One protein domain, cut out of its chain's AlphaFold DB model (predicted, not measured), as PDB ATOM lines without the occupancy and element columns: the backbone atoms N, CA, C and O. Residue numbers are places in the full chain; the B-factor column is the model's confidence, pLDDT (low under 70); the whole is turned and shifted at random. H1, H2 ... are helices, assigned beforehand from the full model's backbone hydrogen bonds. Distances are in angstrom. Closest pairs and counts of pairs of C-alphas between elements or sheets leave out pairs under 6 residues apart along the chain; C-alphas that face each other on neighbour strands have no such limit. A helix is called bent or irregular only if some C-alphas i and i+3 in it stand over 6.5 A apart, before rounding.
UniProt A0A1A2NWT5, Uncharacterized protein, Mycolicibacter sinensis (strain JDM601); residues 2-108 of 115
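AT A GLANCE: This is residues 2 to 108 of the 115 residues of an uncharacterized protein of Mycolicibacter sinensis (strain JDM601) (UniProt A0A1A2NWT5). A long helix, H1, reaches out as an arm from a small body of helices: its residues 2 to 13 stick out, while residues 18 to 22 pack on the short H4. In the body, H5 and H6 fold back on each other as a helical hairpin, H2 crosses H5, and H3 makes a corner with H2 and packs on H4. The printed part has 107 residues with six named helices, H1 to H6 in order along the chain, and no named strand; the class is all helix. The whole is only just loose, close to compact, with a radius of gyration of the C-alphas of 15.8 A, and it is elongated, spanning 58 by 33 by 25 A, with the arm adding to its length.

HOW THE PARTS SIT: H1, residues 2 to 26, touches H4, residues 63 to 66, with residues 18 to 22 alone; the closest C-alphas, those of Glu 18 and Pro 63, are 6.7 A apart. H4 also touches H3, residues 47 to 57, where the C-alphas of Val 56 and Pro 63 come closest at 5.7 A. H1 and H3 are near each other. H2, residues 34 to 44, is the hub and touches three helices. It touches H3 only at the corner by their link, with the C-alphas of Ile 43 and Ala 49 closest at 5.2 A. H2 touches H5, residues 69 to 82, at a steep tilt of 65 degrees, opposite ways, closest at the C-alphas of Met 39 and Ala 75, 5.3 A. H6, residues 84 to 106, touches H2 with residues 90 to 94 alone, about perpendicular at 82 degrees; the C-alphas of Pro 34 and Thr 90 are closest at 6.7 A. H5 and H6 form a helical hairpin at a shallow tilt of 20 degrees, opposite ways, with the C-alphas of Leu 80 and Ala 87 closest at 5.2 A. The helix packing is mostly crossed, but only just: of the three pairs H2 and H5, H2 and H6, and H5 and H6, 1 is at a shallow tilt, that of H5 and H6 at 20 degrees. H1 is apart from H2, H5 and H6. Every O i to N i+4 pair is within hydrogen-bond range in H1, H2, H3 and H5, and 17 of 19 are in H6; H4 is too short for such a pair.

IN THESE COORDINATES: H1, residues 2 to 26, runs 36.0 A from C-alpha 2 at (2.233, -0.525, -17.094) to C-alpha 26 at (35.199, 11.594, -8.975). H2 holds residues 34 to 44, H3 residues 47 to 57 and H4 residues 63 to 66. H5, residues 69 to 82, is 19.9 A long. H6, residues 84 to 106, is 33.0 A long and ends at C-alpha 106 at (29.817, -8.448, -14.122); it is irregular, with C-alphas 85 and 88 7.7 A apart.

THE WHOLE: The two C-alphas farthest apart, those of Asp 2 and Asp 85, are 57.9 A from each other. Without residues 2 to 13, which stand free, the body spans 39 by 34 by 24 A. The printed part has no cut and no long link; H1 to H2 is a short link, and the other links are tight. The mean pLDDT of the printed part is 85.5, and no printed residue is under 70.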
ATOM      1  N   ASP A   2       1.049   0.195 -17.587       83.94
ATOM      2  CA  ASP A   2       2.233  -0.525 -17.094       83.94
ATOM      3  C   ASP A   2       3.476  -0.296 -17.956       83.94
ATOM      4  O   ASP A   2       4.560  -0.085 -17.428       83.94
ATOM      5  N   ALA A   3       3.321  -0.190 -19.279       89.81
ATOM      6  CA  ALA A   3       4.457  -0.044 -20.194       89.81
ATOM      7  C   ALA A   3       5.221   1.287 -20.034       89.81
ATOM      8  O   ALA A   3       6.445   1.322 -20.162       89.81
ATOM      9  N   ARG A   4       4.520   2.395 -19.741       91.38
ATOM     10  CA  ARG A   4       5.172   3.697 -19.499       91.38
ATOM     11  C   ARG A   4       5.906   3.729 -18.163       91.38
ATOM     12  O   ARG A   4       7.003   4.274 -18.100       91.38
ATOM     13  N   LEU A   5       5.322   3.131 -17.125       92.00
ATOM     14  CA  LEU A   5       5.959   3.025 -15.815       92.00
ATOM     15  C   LEU A   5       7.195   2.117 -15.884       92.00
ATOM     16  O   LEU A   5       8.247   2.467 -15.359       92.00
ATOM     17  N   GLU A   6       7.096   1.009 -16.618       91.31
ATOM     18  CA  GLU A   6       8.217   0.114 -16.883       91.31
ATOM     19  C   GLU A   6       9.336   0.827 -17.654       91.31
ATOM     20  O   GLU A   6      10.487   0.795 -17.226       91.31
ATOM     21  N   GLN A   7       9.026   1.536 -18.747       90.62
ATOM     22  CA  GLN A   7      10.031   2.330 -19.468       90.62
ATOM     23  C   GLN A   7      10.698   3.374 -18.570       90.62
ATOM     24  O   GLN A   7      11.922   3.517 -18.615       90.62
ATOM     25  N   TRP A   8       9.917   4.064 -17.734       90.69
ATOM     26  CA  TRP A   8      10.443   5.050 -16.799       90.69
ATOM     27  C   TRP A   8      11.401   4.421 -15.779       90.69
ATOM     28  O   TRP A   8      12.525   4.901 -15.629       90.69
ATOM     29  N   TRP A   9      11.021   3.313 -15.131       90.56
ATOM     30  CA  TRP A   9      11.890   2.622 -14.170       90.56
ATOM     31  C   TRP A   9      13.176   2.105 -14.805       90.56
ATOM     32  O   TRP A   9      14.248   2.280 -14.227       90.56
ATOM     33  N   ARG A  10      13.100   1.538 -16.014       90.25
ATOM     34  CA  ARG A  10      14.287   1.061 -16.739       90.25
ATOM     35  C   ARG A  10      15.244   2.195 -17.098       90.25
ATOM     36  O   ARG A  10      16.458   2.030 -16.983       90.25
ATOM     37  N   TRP A  11      14.709   3.327 -17.558       89.56
ATOM     38  CA  TRP A  11      15.512   4.514 -17.843       89.56
ATOM     39  C   TRP A  11      16.182   5.036 -16.566       89.56
ATOM     40  O   TRP A  11      17.400   5.205 -16.567       89.56
ATOM     41  N   ARG A  12      15.412   5.194 -15.480       90.94
ATOM     42  CA  ARG A  12      15.889   5.703 -14.186       90.94
ATOM     43  C   ARG A  12      17.007   4.840 -13.607       90.94
ATOM     44  O   ARG A  12      18.014   5.381 -13.173       90.94
ATOM     45  N   ASP A  13      16.852   3.516 -13.604       90.88
ATOM     46  CA  ASP A  13      17.878   2.615 -13.059       90.88
ATOM     47  C   ASP A  13      19.169   2.660 -13.877       90.88
ATOM     48  O   ASP A  13      20.265   2.664 -13.313       90.88
ATOM     49  N   ARG A  14      19.058   2.723 -15.209       87.56
ATOM     50  CA  ARG A  14      20.233   2.844 -16.076       87.56
ATOM     51  C   ARG A  14      20.965   4.163 -15.841       87.56
ATOM     52  O   ARG A  14      22.189   4.147 -15.754       87.56
ATOM     53  N   ASP A  15      20.228   5.267 -15.768       90.00
ATOM     54  CA  ASP A  15      20.780   6.601 -15.528       90.00
ATOM     55  C   ASP A  15      21.461   6.692 -14.152       90.00
ATOM     56  O   ASP A  15      22.651   6.998 -14.055       90.00
ATOM     57  N   ALA A  16      20.750   6.283 -13.098       91.00
ATOM     58  CA  ALA A  16      21.253   6.299 -11.728       91.00
ATOM     59  C   ALA A  16      22.508   5.433 -11.551       91.00
ATOM     60  O   ALA A  16      23.430   5.832 -10.842       91.00
ATOM     61  N   TYR A  17      22.575   4.268 -12.204       90.31
ATOM     62  CA  TYR A  17      23.755   3.405 -12.147       90.31
ATOM     63  C   TYR A  17      25.000   4.090 -12.727       90.31
ATOM     64  O   TYR A  17      26.069   4.042 -12.119       90.31
ATOM     65  N   GLU A  18      24.889   4.722 -13.898       89.06
ATOM     66  CA  GLU A  18      26.040   5.372 -14.537       89.06
ATOM     67  C   GLU A  18      26.502   6.600 -13.749       89.06
ATOM     68  O   GLU A  18      27.705   6.789 -13.558       89.06
ATOM     69  N   MET A  19      25.558   7.378 -13.222       92.38
ATOM     70  CA  MET A  19      25.865   8.565 -12.427       92.38
ATOM     71  C   MET A  19      26.412   8.231 -11.041       92.38
ATOM     72  O   MET A  19      27.334   8.902 -10.582       92.38
ATOM     73  N   TYR A  20      25.935   7.154 -10.408       91.06
ATOM     74  CA  TYR A  20      26.510   6.644  -9.163       91.06
ATOM     75  C   TYR A  20      28.004   6.356  -9.325       91.06
ATOM     76  O   TYR A  20      28.814   6.821  -8.526       91.06
ATOM     77  N   TRP A  21      28.382   5.627 -10.379       88.69
ATOM     78  CA  TRP A  21      29.784   5.278 -10.595       88.69
ATOM     79  C   TRP A  21      30.639   6.476 -10.992       88.69
ATOM     80  O   TRP A  21      31.772   6.573 -10.530       88.69
ATOM     81  N   LEU A  22      30.102   7.410 -11.784       88.62
ATOM     82  CA  LEU A  22      30.804   8.656 -12.078       88.62
ATOM     83  C   LEU A  22      31.097   9.443 -10.792       88.62
ATOM     84  O   LEU A  22      32.235   9.847 -10.567       88.62
ATOM     85  N   ALA A  23      30.088   9.639  -9.941       90.31
ATOM     86  CA  ALA A  23      30.242  10.360  -8.682       90.31
ATOM     87  C   ALA A  23      31.189   9.631  -7.717       90.31
ATOM     88  O   ALA A  23      32.022  10.272  -7.081       90.31
ATOM     89  N   HIS A  24      31.104   8.300  -7.645       89.12
ATOM     90  CA  HIS A  24      32.016   7.470  -6.860       89.12
ATOM     91  C   HIS A  24      33.474   7.654  -7.301       89.12
ATOM     92  O   HIS A  24      34.338   7.891  -6.461       89.12
ATOM     93  N   ASP A  25      33.743   7.604  -8.610       85.00
ATOM     94  CA  ASP A  25      35.097   7.745  -9.155       85.00
ATOM     95  C   ASP A  25      35.646   9.168  -8.979       85.00
ATOM     96  O   ASP A  25      36.823   9.349  -8.670       85.00
ATOM     97  N   MET A  26      34.803  10.192  -9.154       84.56
ATOM     98  CA  MET A  26      35.199  11.594  -8.975       84.56
ATOM     99  C   MET A  26      35.363  11.993  -7.504       84.56
ATOM    100  O   MET A  26      36.145  12.892  -7.205       84.56
ATOM    101  N   GLY A  27      34.624  11.346  -6.603       87.12
ATOM    102  CA  GLY A  27      34.667  11.573  -5.159       87.12
ATOM    103  C   GLY A  27      35.639  10.662  -4.410       87.12
ATOM    104  O   GLY A  27      35.665  10.698  -3.180       87.12
ATOM    105  N   ALA A  28      36.410   9.830  -5.118       86.62
ATOM    106  CA  ALA A  28      37.377   8.938  -4.496       86.62
ATOM    107  C   ALA A  28      38.414   9.745  -3.684       86.62
ATOM    108  O   ALA A  28      38.934  10.753  -4.171       86.62
ATOM    109  N   PRO A  29      38.726   9.334  -2.441       83.31
ATOM    110  CA  PRO A  29      39.644  10.073  -1.587       83.31
ATOM    111  C   PRO A  29      41.079  10.030  -2.122       83.31
ATOM    112  O   PRO A  29      41.532   9.019  -2.660       83.31
ATOM    113  N   GLY A  30      41.823  11.111  -1.883       84.06
ATOM    114  CA  GLY A  30      43.225  11.245  -2.277       84.06
ATOM    115  C   GLY A  30      43.430  12.148  -3.491       84.06
ATOM    116  O   GLY A  30      42.519  12.827  -3.960       84.06
ATOM    117  N   VAL A  31      44.673  12.203  -3.974       80.62
ATOM    118  CA  VAL A  31      45.013  12.990  -5.164       80.62
ATOM    119  C   VAL A  31      44.505  12.249  -6.405       80.62
ATOM    120  O   VAL A  31      44.768  11.049  -6.523       80.62
ATOM    121  N   PRO A  32      43.823  12.927  -7.349       80.50
ATOM    122  CA  PRO A  32      43.413  12.305  -8.600       80.50
ATOM    123  C   PRO A  32      44.606  11.685  -9.325       80.50
ATOM    124  O   PRO A  32      45.665  12.303  -9.453       80.50
ATOM    125  N   THR A  33      44.420  10.474  -9.846       78.44
ATOM    126  CA  THR A  33      45.475   9.766 -10.579       78.44
ATOM    127  C   THR A  33      45.974  10.593 -11.773       78.44
ATOM    128  O   THR A  33      45.211  11.391 -12.342       78.44
ATOM    129  N   PRO A  34      47.232  10.419 -12.223       81.50
ATOM    130  CA  PRO A  34      47.732  11.019 -13.459       81.50
ATOM    131  C   PRO A  34      46.802  10.812 -14.664       81.50
ATOM    132  O   PRO A  34      46.589  11.740 -15.449       81.50
ATOM    133  N   LEU A  35      46.185   9.629 -14.778       81.31
ATOM    134  CA  LEU A  35      45.208   9.328 -15.824       81.31
ATOM    135  C   LEU A  35      43.966  10.228 -15.732       81.31
ATOM    136  O   LEU A  35      43.598  10.863 -16.724       81.31
ATOM    137  N   VAL A  36      43.331  10.303 -14.557       83.44
ATOM    138  CA  VAL A  36      42.128  11.127 -14.337       83.44
ATOM    139  C   VAL A  36      42.453  12.605 -14.534       83.44
ATOM    140  O   VAL A  36      41.749  13.304 -15.261       83.44
ATOM    141  N   THR A  37      43.576  13.064 -13.980       86.56
ATOM    142  CA  THR A  37      44.064  14.438 -14.139       86.56
ATOM    143  C   THR A  37      44.236  14.802 -15.610       86.56
ATOM    144  O   THR A  37      43.785  15.863 -16.053       86.56
ATOM    145  N   ARG A  38      44.861  13.926 -16.406       86.94
ATOM    146  CA  ARG A  38      45.061  14.182 -17.834       86.94
ATOM    147  C   ARG A  38      43.760  14.127 -18.624       86.94
ATOM    148  O   ARG A  38      43.566  14.937 -19.530       86.94
ATOM    149  N   MET A  39      42.861  13.213 -18.276       88.19
ATOM    150  CA  MET A  39      41.543  13.129 -18.895       88.19
ATOM    151  C   MET A  39      40.743  14.419 -18.676       88.19
ATOM    152  O   MET A  39      40.243  14.993 -19.644       88.19
ATOM    153  N   LEU A  40      40.689  14.916 -17.437       90.00
ATOM    154  CA  LEU A  40      40.013  16.169 -17.095       90.00
ATOM    155  C   LEU A  40      40.680  17.376 -17.759       90.00
ATOM    156  O   LEU A  40      39.988  18.224 -18.313       90.00
ATOM    157  N   ARG A  41      42.018  17.420 -17.809       91.31
ATOM    158  CA  ARG A  41      42.756  18.458 -18.546       91.31
ATOM    159  C   ARG A  41      42.401  18.465 -20.033       91.31
ATOM    160  O   ARG A  41      42.196  19.527 -20.609       91.31
ATOM    161  N   GLY A  42      42.301  17.289 -20.653       91.56
ATOM    162  CA  GLY A  42      41.907  17.152 -22.054       91.56
ATOM    163  C   GLY A  42      40.456  17.561 -22.325       91.56
ATOM    164  O   GLY A  42      40.163  18.057 -23.410       91.56
ATOM    165  N   ILE A  43      39.556  17.374 -21.354       92.94
ATOM    166  CA  ILE A  43      38.185  17.898 -21.415       92.94
ATOM    167  C   ILE A  43      38.215  19.424 -21.308       92.94
ATOM    168  O   ILE A  43      37.712  20.088 -22.205       92.94
ATOM    169  N   ALA A  44      38.883  19.968 -20.288       94.88
ATOM    170  CA  ALA A  44      38.957  21.407 -20.039       94.88
ATOM    171  C   ALA A  44      39.583  22.194 -21.205       94.88
ATOM    172  O   ALA A  44      39.165  23.312 -21.490       94.88
ATOM    173  N   ALA A  45      40.551  21.603 -21.911       95.62
ATOM    174  CA  ALA A  45      41.198  22.215 -23.072       95.62
ATOM    175  C   ALA A  45      40.324  22.239 -24.344       95.62
ATOM    176  O   ALA A  45      40.715  22.852 -25.336       95.62
ATOM    177  N   ASN A  46      39.167  21.567 -24.360       95.00
ATOM    178  CA  ASN A  46      38.274  21.502 -25.514       95.00
ATOM    179  C   ASN A  46      36.875  22.031 -25.141       95.00
ATOM    180  O   ASN A  46      36.114  21.308 -24.498       95.00
ATOM    181  N   PRO A  47      36.477  23.233 -25.608       95.44
ATOM    182  CA  PRO A  47      35.188  23.840 -25.264       95.44
ATOM    183  C   PRO A  47      33.970  22.944 -25.534       95.44
ATOM    184  O   PRO A  47      33.046  22.899 -24.725       95.44
ATOM    185  N   ALA A  48      33.982  22.168 -26.623       95.56
ATOM    186  CA  ALA A  48      32.895  21.243 -26.943       95.56
ATOM    187  C   ALA A  48      32.859  20.031 -25.995       95.56
ATOM    188  O   ALA A  48      31.790  19.499 -25.696       95.56
ATOM    189  N   ALA A  49      34.017  19.575 -25.512       93.31
ATOM    190  CA  ALA A  49      34.079  18.525 -24.499       93.31
ATOM    191  C   ALA A  49      33.635  19.043 -23.124       93.31
ATOM    192  O   ALA A  49      32.943  18.317 -22.418       93.31
ATOM    193  N   THR A  50      33.983  20.284 -22.775       96.69
ATOM    194  CA  THR A  50      33.512  20.954 -21.553       96.69
ATOM    195  C   THR A  50      31.995  21.122 -21.557       96.69
ATOM    196  O   THR A  50      31.352  20.771 -20.573       96.69
ATOM    197  N   ALA A  51      31.399  21.567 -22.668       97.19
ATOM    198  CA  ALA A  51      29.942  21.656 -22.796       97.19
ATOM    199  C   ALA A  51      29.269  20.290 -22.576       97.19
ATOM    200  O   ALA A  51      28.375  20.161 -21.747       97.19
ATOM    201  N   ARG A  52      29.787  19.233 -23.217       96.12
ATOM    202  CA  ARG A  52      29.305  17.860 -23.000       96.12
ATOM    203  C   ARG A  52      29.509  17.356 -21.576       96.12
ATOM    204  O   ARG A  52      28.736  16.531 -21.112       96.12
ATOM    205  N   PHE A  53      30.552  17.803 -20.885       94.56
ATOM    206  CA  PHE A  53      30.738  17.472 -19.476       94.56
ATOM    207  C   PHE A  53      29.637  18.084 -18.605       94.56
ATOM    208  O   PHE A  53      29.118  17.394 -17.733       94.56
ATOM    209  N   LEU A  54      29.212  19.317 -18.891       96.06
ATOM    210  CA  LEU A  54      28.057  19.921 -18.221       96.06
ATOM    211  C   LEU A  54      26.755  19.168 -18.530       96.06
ATOM    212  O   LEU A  54      25.976  18.925 -17.617       96.06
ATOM    213  N   GLU A  55      26.558  18.712 -19.773       96.56
ATOM    214  CA  GLU A  55      25.422  17.842 -20.128       96.56
ATOM    215  C   GLU A  55      25.430  16.527 -19.328       96.56
ATOM    216  O   GLU A  55      24.376  16.044 -18.928       96.56
ATOM    217  N   VAL A  56      26.608  15.948 -19.056       94.75
ATOM    218  CA  VAL A  56      26.713  14.748 -18.207       94.75
ATOM    219  C   VAL A  56      26.300  15.049 -16.771       94.75
ATOM    220  O   VAL A  56      25.516  14.303 -16.193       94.75
ATOM    221  N   VAL A  57      26.801  16.144 -16.195       92.81
ATOM    222  CA  VAL A  57      26.461  16.538 -14.816       92.81
ATOM    223  C   VAL A  57      24.968  16.857 -14.675       92.81
ATOM    224  O   VAL A  57      24.390  16.587 -13.628       92.81
ATOM    225  N   ASN A  58      24.328  17.350 -15.737       93.69
ATOM    226  CA  ASN A  58      22.884  17.592 -15.792       93.69
ATOM    227  C   ASN A  58      22.044  16.346 -16.130       93.69
ATOM    228  O   ASN A  58      20.828  16.465 -16.240       93.69
ATOM    229  N   HIS A  59      22.653  15.163 -16.286       91.69
ATOM    230  CA  HIS A  59      21.992  13.919 -16.715       91.69
ATOM    231  C   HIS A  59      21.391  13.964 -18.142       91.69
ATOM    232  O   HIS A  59      20.698  13.036 -18.565       91.69
ATOM    233  N   ASP A  60      21.700  14.992 -18.938       92.62
ATOM    234  CA  ASP A  60      21.282  15.100 -20.343       92.62
ATOM    235  C   ASP A  60      22.101  14.163 -21.251       92.62
ATOM    236  O   ASP A  60      21.650  13.716 -22.313       92.62
ATOM    237  N   LEU A  61      23.326  13.836 -20.825       92.31
ATOM    238  CA  LEU A  61      24.251  12.971 -21.544       92.31
ATOM    239  C   LEU A  61      24.771  11.843 -20.648       92.31
ATOM    240  O   LEU A  61      25.318  12.070 -19.578       92.31
ATOM    241  N   SER A  62      24.696  10.602 -21.130       89.88
ATOM    242  CA  SER A  62      25.334   9.473 -20.441       89.88
ATOM    243  C   SER A  62      26.855   9.693 -20.318       89.88
ATOM    244  O   SER A  62      27.501  10.010 -21.330       89.88
ATOM    245  N   PRO A  63      27.462   9.428 -19.141       90.06
ATOM    246  CA  PRO A  63      28.910   9.495 -18.947       90.06
ATOM    247  C   PRO A  63      29.699   8.701 -19.997       90.06
ATOM    248  O   PRO A  63      30.738   9.161 -20.473       90.06
ATOM    249  N   ALA A  64      29.187   7.546 -20.439       85.75
ATOM    250  CA  ALA A  64      29.852   6.682 -21.416       85.75
ATOM    251  C   ALA A  64      30.045   7.348 -22.793       85.75
ATOM    252  O   ALA A  64      30.970   6.999 -23.532       85.75
ATOM    253  N   LYS A  65      29.207   8.336 -23.144       89.62
ATOM    254  CA  LYS A  65      29.341   9.104 -24.394       89.62
ATOM    255  C   LYS A  65      30.465  10.139 -24.330       89.62
ATOM    256  O   LYS A  65      31.017  10.507 -25.369       89.62
ATOM    257  N   LEU A  66      30.827  10.602 -23.135       88.56
ATOM    258  CA  LEU A  66      31.937  11.529 -22.931       88.56
ATOM    259  C   LEU A  66      33.245  10.783 -22.639       88.56
ATOM    260  O   LEU A  66      34.266  11.028 -23.293       88.56
ATOM    261  N   PHE A  67      33.215   9.843 -21.701       86.50
ATOM    262  CA  PHE A  67      34.360   9.053 -21.247       86.50
ATOM    263  C   PHE A  67      34.587   7.823 -22.133       86.50
ATOM    264  O   PHE A  67      34.636   6.684 -21.684       86.50
ATOM    265  N   THR A  68      34.712   8.070 -23.438       84.75
ATOM    266  CA  THR A  68      34.922   7.011 -24.433       84.75
ATOM    267  C   THR A  68      36.261   6.296 -24.238       84.75
ATOM    268  O   THR A  68      37.256   6.909 -23.837       84.75
ATOM    269  N   VAL A  69      36.319   5.021 -24.638       80.94
ATOM    270  CA  VAL A  69      37.551   4.207 -24.619       80.94
ATOM    271  C   VAL A  69      38.697   4.900 -25.365       80.94
ATOM    272  O   VAL A  69      39.820   4.932 -24.876       80.94
ATOM    273  N   GLY A  70      38.421   5.536 -26.510       81.44
ATOM    274  CA  GLY A  70      39.442   6.262 -27.273       81.44
ATOM    275  C   GLY A  70      40.001   7.489 -26.541       81.44
ATOM    276  O   GLY A  70      41.201   7.760 -26.610       81.44
ATOM    277  N   ARG A  71      39.159   8.226 -25.801       83.75
ATOM    278  CA  ARG A  71      39.608   9.363 -24.978       83.75
ATOM    279  C   ARG A  71      40.439   8.885 -23.785       83.75
ATOM    280  O   ARG A  71      41.475   9.488 -23.513       83.75
ATOM    281  N   LEU A  72      40.032   7.790 -23.141       82.38
ATOM    282  CA  LEU A  72      40.796   7.135 -22.074       82.38
ATOM    283  C   LEU A  72      42.162   6.647 -22.571       82.38
ATOM    284  O   LEU A  72      43.174   6.963 -21.956       82.38
ATOM    285  N   ALA A  73      42.214   5.961 -23.715       83.12
ATOM    286  CA  ALA A  73      43.463   5.480 -24.303       83.12
ATOM    287  C   ALA A  73      44.425   6.632 -24.629       83.12
ATOM    288  O   ALA A  73      45.610   6.565 -24.310       83.12
ATOM    289  N   ARG A  74      43.916   7.734 -25.197       85.94
ATOM    290  CA  ARG A  74      44.728   8.932 -25.461       85.94
ATOM    291  C   ARG A  74      45.254   9.567 -24.171       85.94
ATOM    292  O   ARG A  74      46.404  10.000 -24.132       85.94
ATOM    293  N   ALA A  75      44.429   9.628 -23.125       84.69
ATOM    294  CA  ALA A  75      44.850  10.137 -21.822       84.69
ATOM    295  C   ALA A  75      45.919   9.237 -21.184       84.69
ATOM    296  O   ALA A  75      46.914   9.757 -20.689       84.69
ATOM    297  N   ALA A  76      45.761   7.914 -21.272       82.31
ATOM    298  CA  ALA A  76      46.729   6.936 -20.785       82.31
ATOM    299  C   ALA A  76      48.075   7.054 -21.509       82.31
ATOM    300  O   ALA A  76      49.105   7.183 -20.854       82.31
ATOM    301  N   LEU A  77      48.068   7.100 -22.847       85.38
ATOM    302  CA  LEU A  77      49.282   7.313 -23.639       85.38
ATOM    303  C   LEU A  77      49.981   8.611 -23.239       85.38
ATOM    304  O   LEU A  77      51.174   8.609 -22.962       85.38
ATOM    305  N   GLY A  78      49.228   9.707 -23.140       81.75
ATOM    306  CA  GLY A  78      49.796  10.987 -22.743       81.75
ATOM    307  C   GLY A  78      50.349  10.998 -21.311       81.75
ATOM    308  O   GLY A  78      51.377  11.621 -21.071       81.75
ATOM    309  N   ALA A  79      49.706  10.295 -20.375       80.69
ATOM    310  CA  ALA A  79      50.180  10.185 -18.996       80.69
ATOM    311  C   ALA A  79      51.505   9.411 -18.923       80.69
ATOM    312  O   ALA A  79      52.418   9.825 -18.211       80.69
ATOM    313  N   LEU A  80      51.640   8.344 -19.719       81.88
ATOM    314  CA  LEU A  80      52.875   7.567 -19.826       81.88
ATOM    315  C   LEU A  80      54.019   8.366 -20.468       81.88
ATOM    316  O   LEU A  80      55.165   8.211 -20.057       81.88
ATOM    317  N   THR A  81      53.729   9.227 -21.449       83.44
ATOM    318  CA  THR A  81      54.764  10.038 -22.116       83.44
ATOM    319  C   THR A  81      55.216  11.252 -21.306       83.44
ATOM    320  O   THR A  81      56.359  11.670 -21.441       83.44
ATOM    321  N   GLU A  82      54.339  11.849 -20.493       80.88
ATOM    322  CA  GLU A  82      54.657  13.083 -19.753       80.88
ATOM    323  C   GLU A  82      55.472  12.836 -18.482       80.88
ATOM    324  O   GLU A  82      56.231  13.713 -18.070       80.88
ATOM    325  N   ARG A  83      55.319  11.663 -17.856       72.44
ATOM    326  CA  ARG A  83      56.054  11.272 -16.647       72.44
ATOM    327  C   ARG A  83      56.526   9.822 -16.730       72.44
ATOM    328  O   ARG A  83      55.923   8.941 -16.109       72.44
ATOM    329  N   PRO A  84      57.594   9.548 -17.500       74.00
ATOM    330  CA  PRO A  84      58.120   8.192 -17.645       74.00
ATOM    331  C   PRO A  84      58.607   7.603 -16.310       74.00
ATOM    332  O   PRO A  84      58.530   6.394 -16.108       74.00
ATOM    333  N   ASP A  85      59.023   8.451 -15.366       79.62
ATOM    334  CA  ASP A  85      59.378   8.095 -13.988       79.62
ATOM    335  C   ASP A  85      58.194   7.521 -13.184       79.62
ATOM    336  O   ASP A  85      58.392   6.732 -12.261       79.62
ATOM    337  N   GLN A  86      56.956   7.857 -13.562       73.81
ATOM    338  CA  GLN A  86      55.724   7.404 -12.899       73.81
ATOM    339  C   GLN A  86      54.991   6.313 -13.687       73.81
ATOM    340  O   GLN A  86      53.953   5.824 -13.237       73.81
ATOM    341  N   ALA A  87      55.541   5.869 -14.822       74.62
ATOM    342  CA  ALA A  87      54.874   4.954 -15.744       74.62
ATOM    343  C   ALA A  87      54.399   3.657 -15.067       74.62
ATOM    344  O   ALA A  87      53.280   3.204 -15.304       74.62
ATOM    345  N   GLY A  88      55.201   3.085 -14.163       73.88
ATOM    346  CA  GLY A  88      54.813   1.889 -13.408       73.88
ATOM    347  C   GLY A  88      53.628   2.118 -12.458       73.88
ATOM    348  O   GLY A  88      52.788   1.234 -12.298       73.88
ATOM    349  N   ALA A  89      53.524   3.301 -11.846       74.12
ATOM    350  CA  ALA A  89      52.376   3.669 -11.020       74.12
ATOM    351  C   ALA A  89      51.126   3.883 -11.887       74.12
ATOM    352  O   ALA A  89      50.095   3.274 -11.614       74.12
ATOM    353  N   THR A  90      51.253   4.621 -12.991       73.00
ATOM    354  CA  THR A  90      50.165   4.849 -13.955       73.00
ATOM    355  C   THR A  90      49.639   3.544 -14.561       73.00
ATOM    356  O   THR A  90      48.432   3.364 -14.695       73.00
ATOM    357  N   LEU A  91      50.513   2.582 -14.880       77.75
ATOM    358  CA  LEU A  91      50.097   1.263 -15.372       77.75
ATOM    359  C   LEU A  91      49.320   0.464 -14.319       77.75
ATOM    360  O   LEU A  91      48.321  -0.173 -14.652       77.75
ATOM    361  N   ARG A  92      49.739   0.507 -13.046       79.25
ATOM    362  CA  ARG A  92      49.001  -0.140 -11.947       79.25
ATOM    363  C   ARG A  92      47.625   0.487 -11.737       79.25
ATOM    364  O   ARG A  92      46.661  -0.244 -11.533       79.25
ATOM    365  N   GLU A  93      47.520   1.807 -11.840       75.19
ATOM    366  CA  GLU A  93      46.242   2.523 -11.767       75.19
ATOM    367  C   GLU A  93      45.308   2.135 -12.915       75.19
ATOM    368  O   GLU A  93      44.150   1.801 -12.675       75.19
ATOM    369  N   ILE A  94      45.821   2.102 -14.153       74.56
ATOM    370  CA  ILE A  94      45.065   1.635 -15.323       74.56
ATOM    371  C   ILE A  94      44.576   0.199 -15.092       74.56
ATOM    372  O   ILE A  94      43.404  -0.097 -15.322       74.56
ATOM    373  N   ALA A  95      45.439  -0.688 -14.590       77.94
ATOM    374  CA  ALA A  95      45.072  -2.071 -14.302       77.94
ATOM    375  C   ALA A  95      43.994  -2.185 -13.208       77.94
ATOM    376  O   ALA A  95      43.100  -3.026 -13.325       77.94
ATOM    377  N   SER A  96      44.049  -1.345 -12.167       78.12
ATOM    378  CA  SER A  96      43.012  -1.284 -11.129       78.12
ATOM    379  C   SER A  96      41.685  -0.793 -11.703       78.12
ATOM    380  O   SER A  96      40.672  -1.464 -11.548       78.12
ATOM    381  N   ALA A  97      41.696   0.303 -12.464       74.56
ATOM    382  CA  ALA A  97      40.493   0.858 -13.079       74.56
ATOM    383  C   ALA A  97      39.830  -0.125 -14.063       74.56
ATOM    384  O   ALA A  97      38.606  -0.243 -14.102       74.56
ATOM    385  N   ILE A  98      40.624  -0.878 -14.834       76.44
ATOM    386  CA  ILE A  98      40.117  -1.944 -15.714       76.44
ATOM    387  C   ILE A  98      39.466  -3.061 -14.893       76.44
ATOM    388  O   ILE A  98      38.402  -3.559 -15.266       76.44
ATOM    389  N   ARG A  99      40.080  -3.460 -13.775       78.12
ATOM    390  CA  ARG A  99      39.530  -4.484 -12.879       78.12
ATOM    391  C   ARG A  99      38.203  -4.037 -12.276       78.12
ATOM    392  O   ARG A  99      37.255  -4.821 -12.283       78.12
ATOM    393  N   ASP A 100      38.121  -2.788 -11.835       77.75
ATOM    394  CA  ASP A 100      36.900  -2.208 -11.276       77.75
ATOM    395  C   ASP A 100      35.806  -2.105 -12.339       77.75
ATOM    396  O   ASP A 100      34.664  -2.487 -12.087       77.75
ATOM    397  N   GLN A 101      36.140  -1.708 -13.571       75.19
ATOM    398  CA  GLN A 101      35.186  -1.763 -14.680       75.19
ATOM    399  C   GLN A 101      34.718  -3.188 -14.995       75.19
ATOM    400  O   GLN A 101      33.530  -3.394 -15.239       75.19
ATOM    401  N   ALA A 102      35.605  -4.184 -14.969       73.50
ATOM    402  CA  ALA A 102      35.230  -5.580 -15.187       73.50
ATOM    403  C   ALA A 102      34.319  -6.108 -14.065       73.50
ATOM    404  O   ALA A 102      33.354  -6.826 -14.339       73.50
ATOM    405  N   TYR A 103      34.584  -5.722 -12.814       79.12
ATOM    406  CA  TYR A 103      33.709  -5.995 -11.676       79.12
ATOM    407  C   TYR A 103      32.326  -5.364 -11.890       79.12
ATOM    408  O   TYR A 103      31.311  -6.059 -11.840       79.12
ATOM    409  N   ARG A 104      32.278  -4.075 -12.242       81.38
ATOM    410  CA  ARG A 104      31.032  -3.351 -12.537       81.38
ATOM    411  C   ARG A 104      30.247  -3.995 -13.673       81.38
ATOM    412  O   ARG A 104      29.047  -4.195 -13.534       81.38
ATOM    413  N   ALA A 105      30.912  -4.378 -14.763       75.44
ATOM    414  CA  ALA A 105      30.283  -5.044 -15.899       75.44
ATOM    415  C   ALA A 105      29.670  -6.401 -15.517       75.44
ATOM    416  O   ALA A 105      28.584  -6.729 -15.986       75.44
ATOM    417  N   ARG A 106      30.329  -7.165 -14.635       74.56
ATOM    418  CA  ARG A 106      29.817  -8.448 -14.122       74.56
ATOM    419  C   ARG A 106      28.628  -8.284 -13.179       74.56
ATOM    420  O   ARG A 106      27.729  -9.116 -13.197       74.56
ATOM    421  N   HIS A 107      28.619  -7.222 -12.381       76.69
ATOM    422  CA  HIS A 107      27.534  -6.912 -11.445       76.69
ATOM    423  C   HIS A 107      26.473  -5.974 -12.030       76.69
ATOM    424  O   HIS A 107      25.553  -5.558 -11.326       76.69
ATOM    425  N   ARG A 108      26.563  -5.644 -13.322       72.00
ATOM    426  CA  ARG A 108      25.511  -4.927 -14.031       72.00
ATOM    427  C   ARG A 108      24.367  -5.905 -14.257       72.00
ATOM    428  O   ARG A 108      24.398  -6.692 -15.198       72.00
TER     429      ARG A 108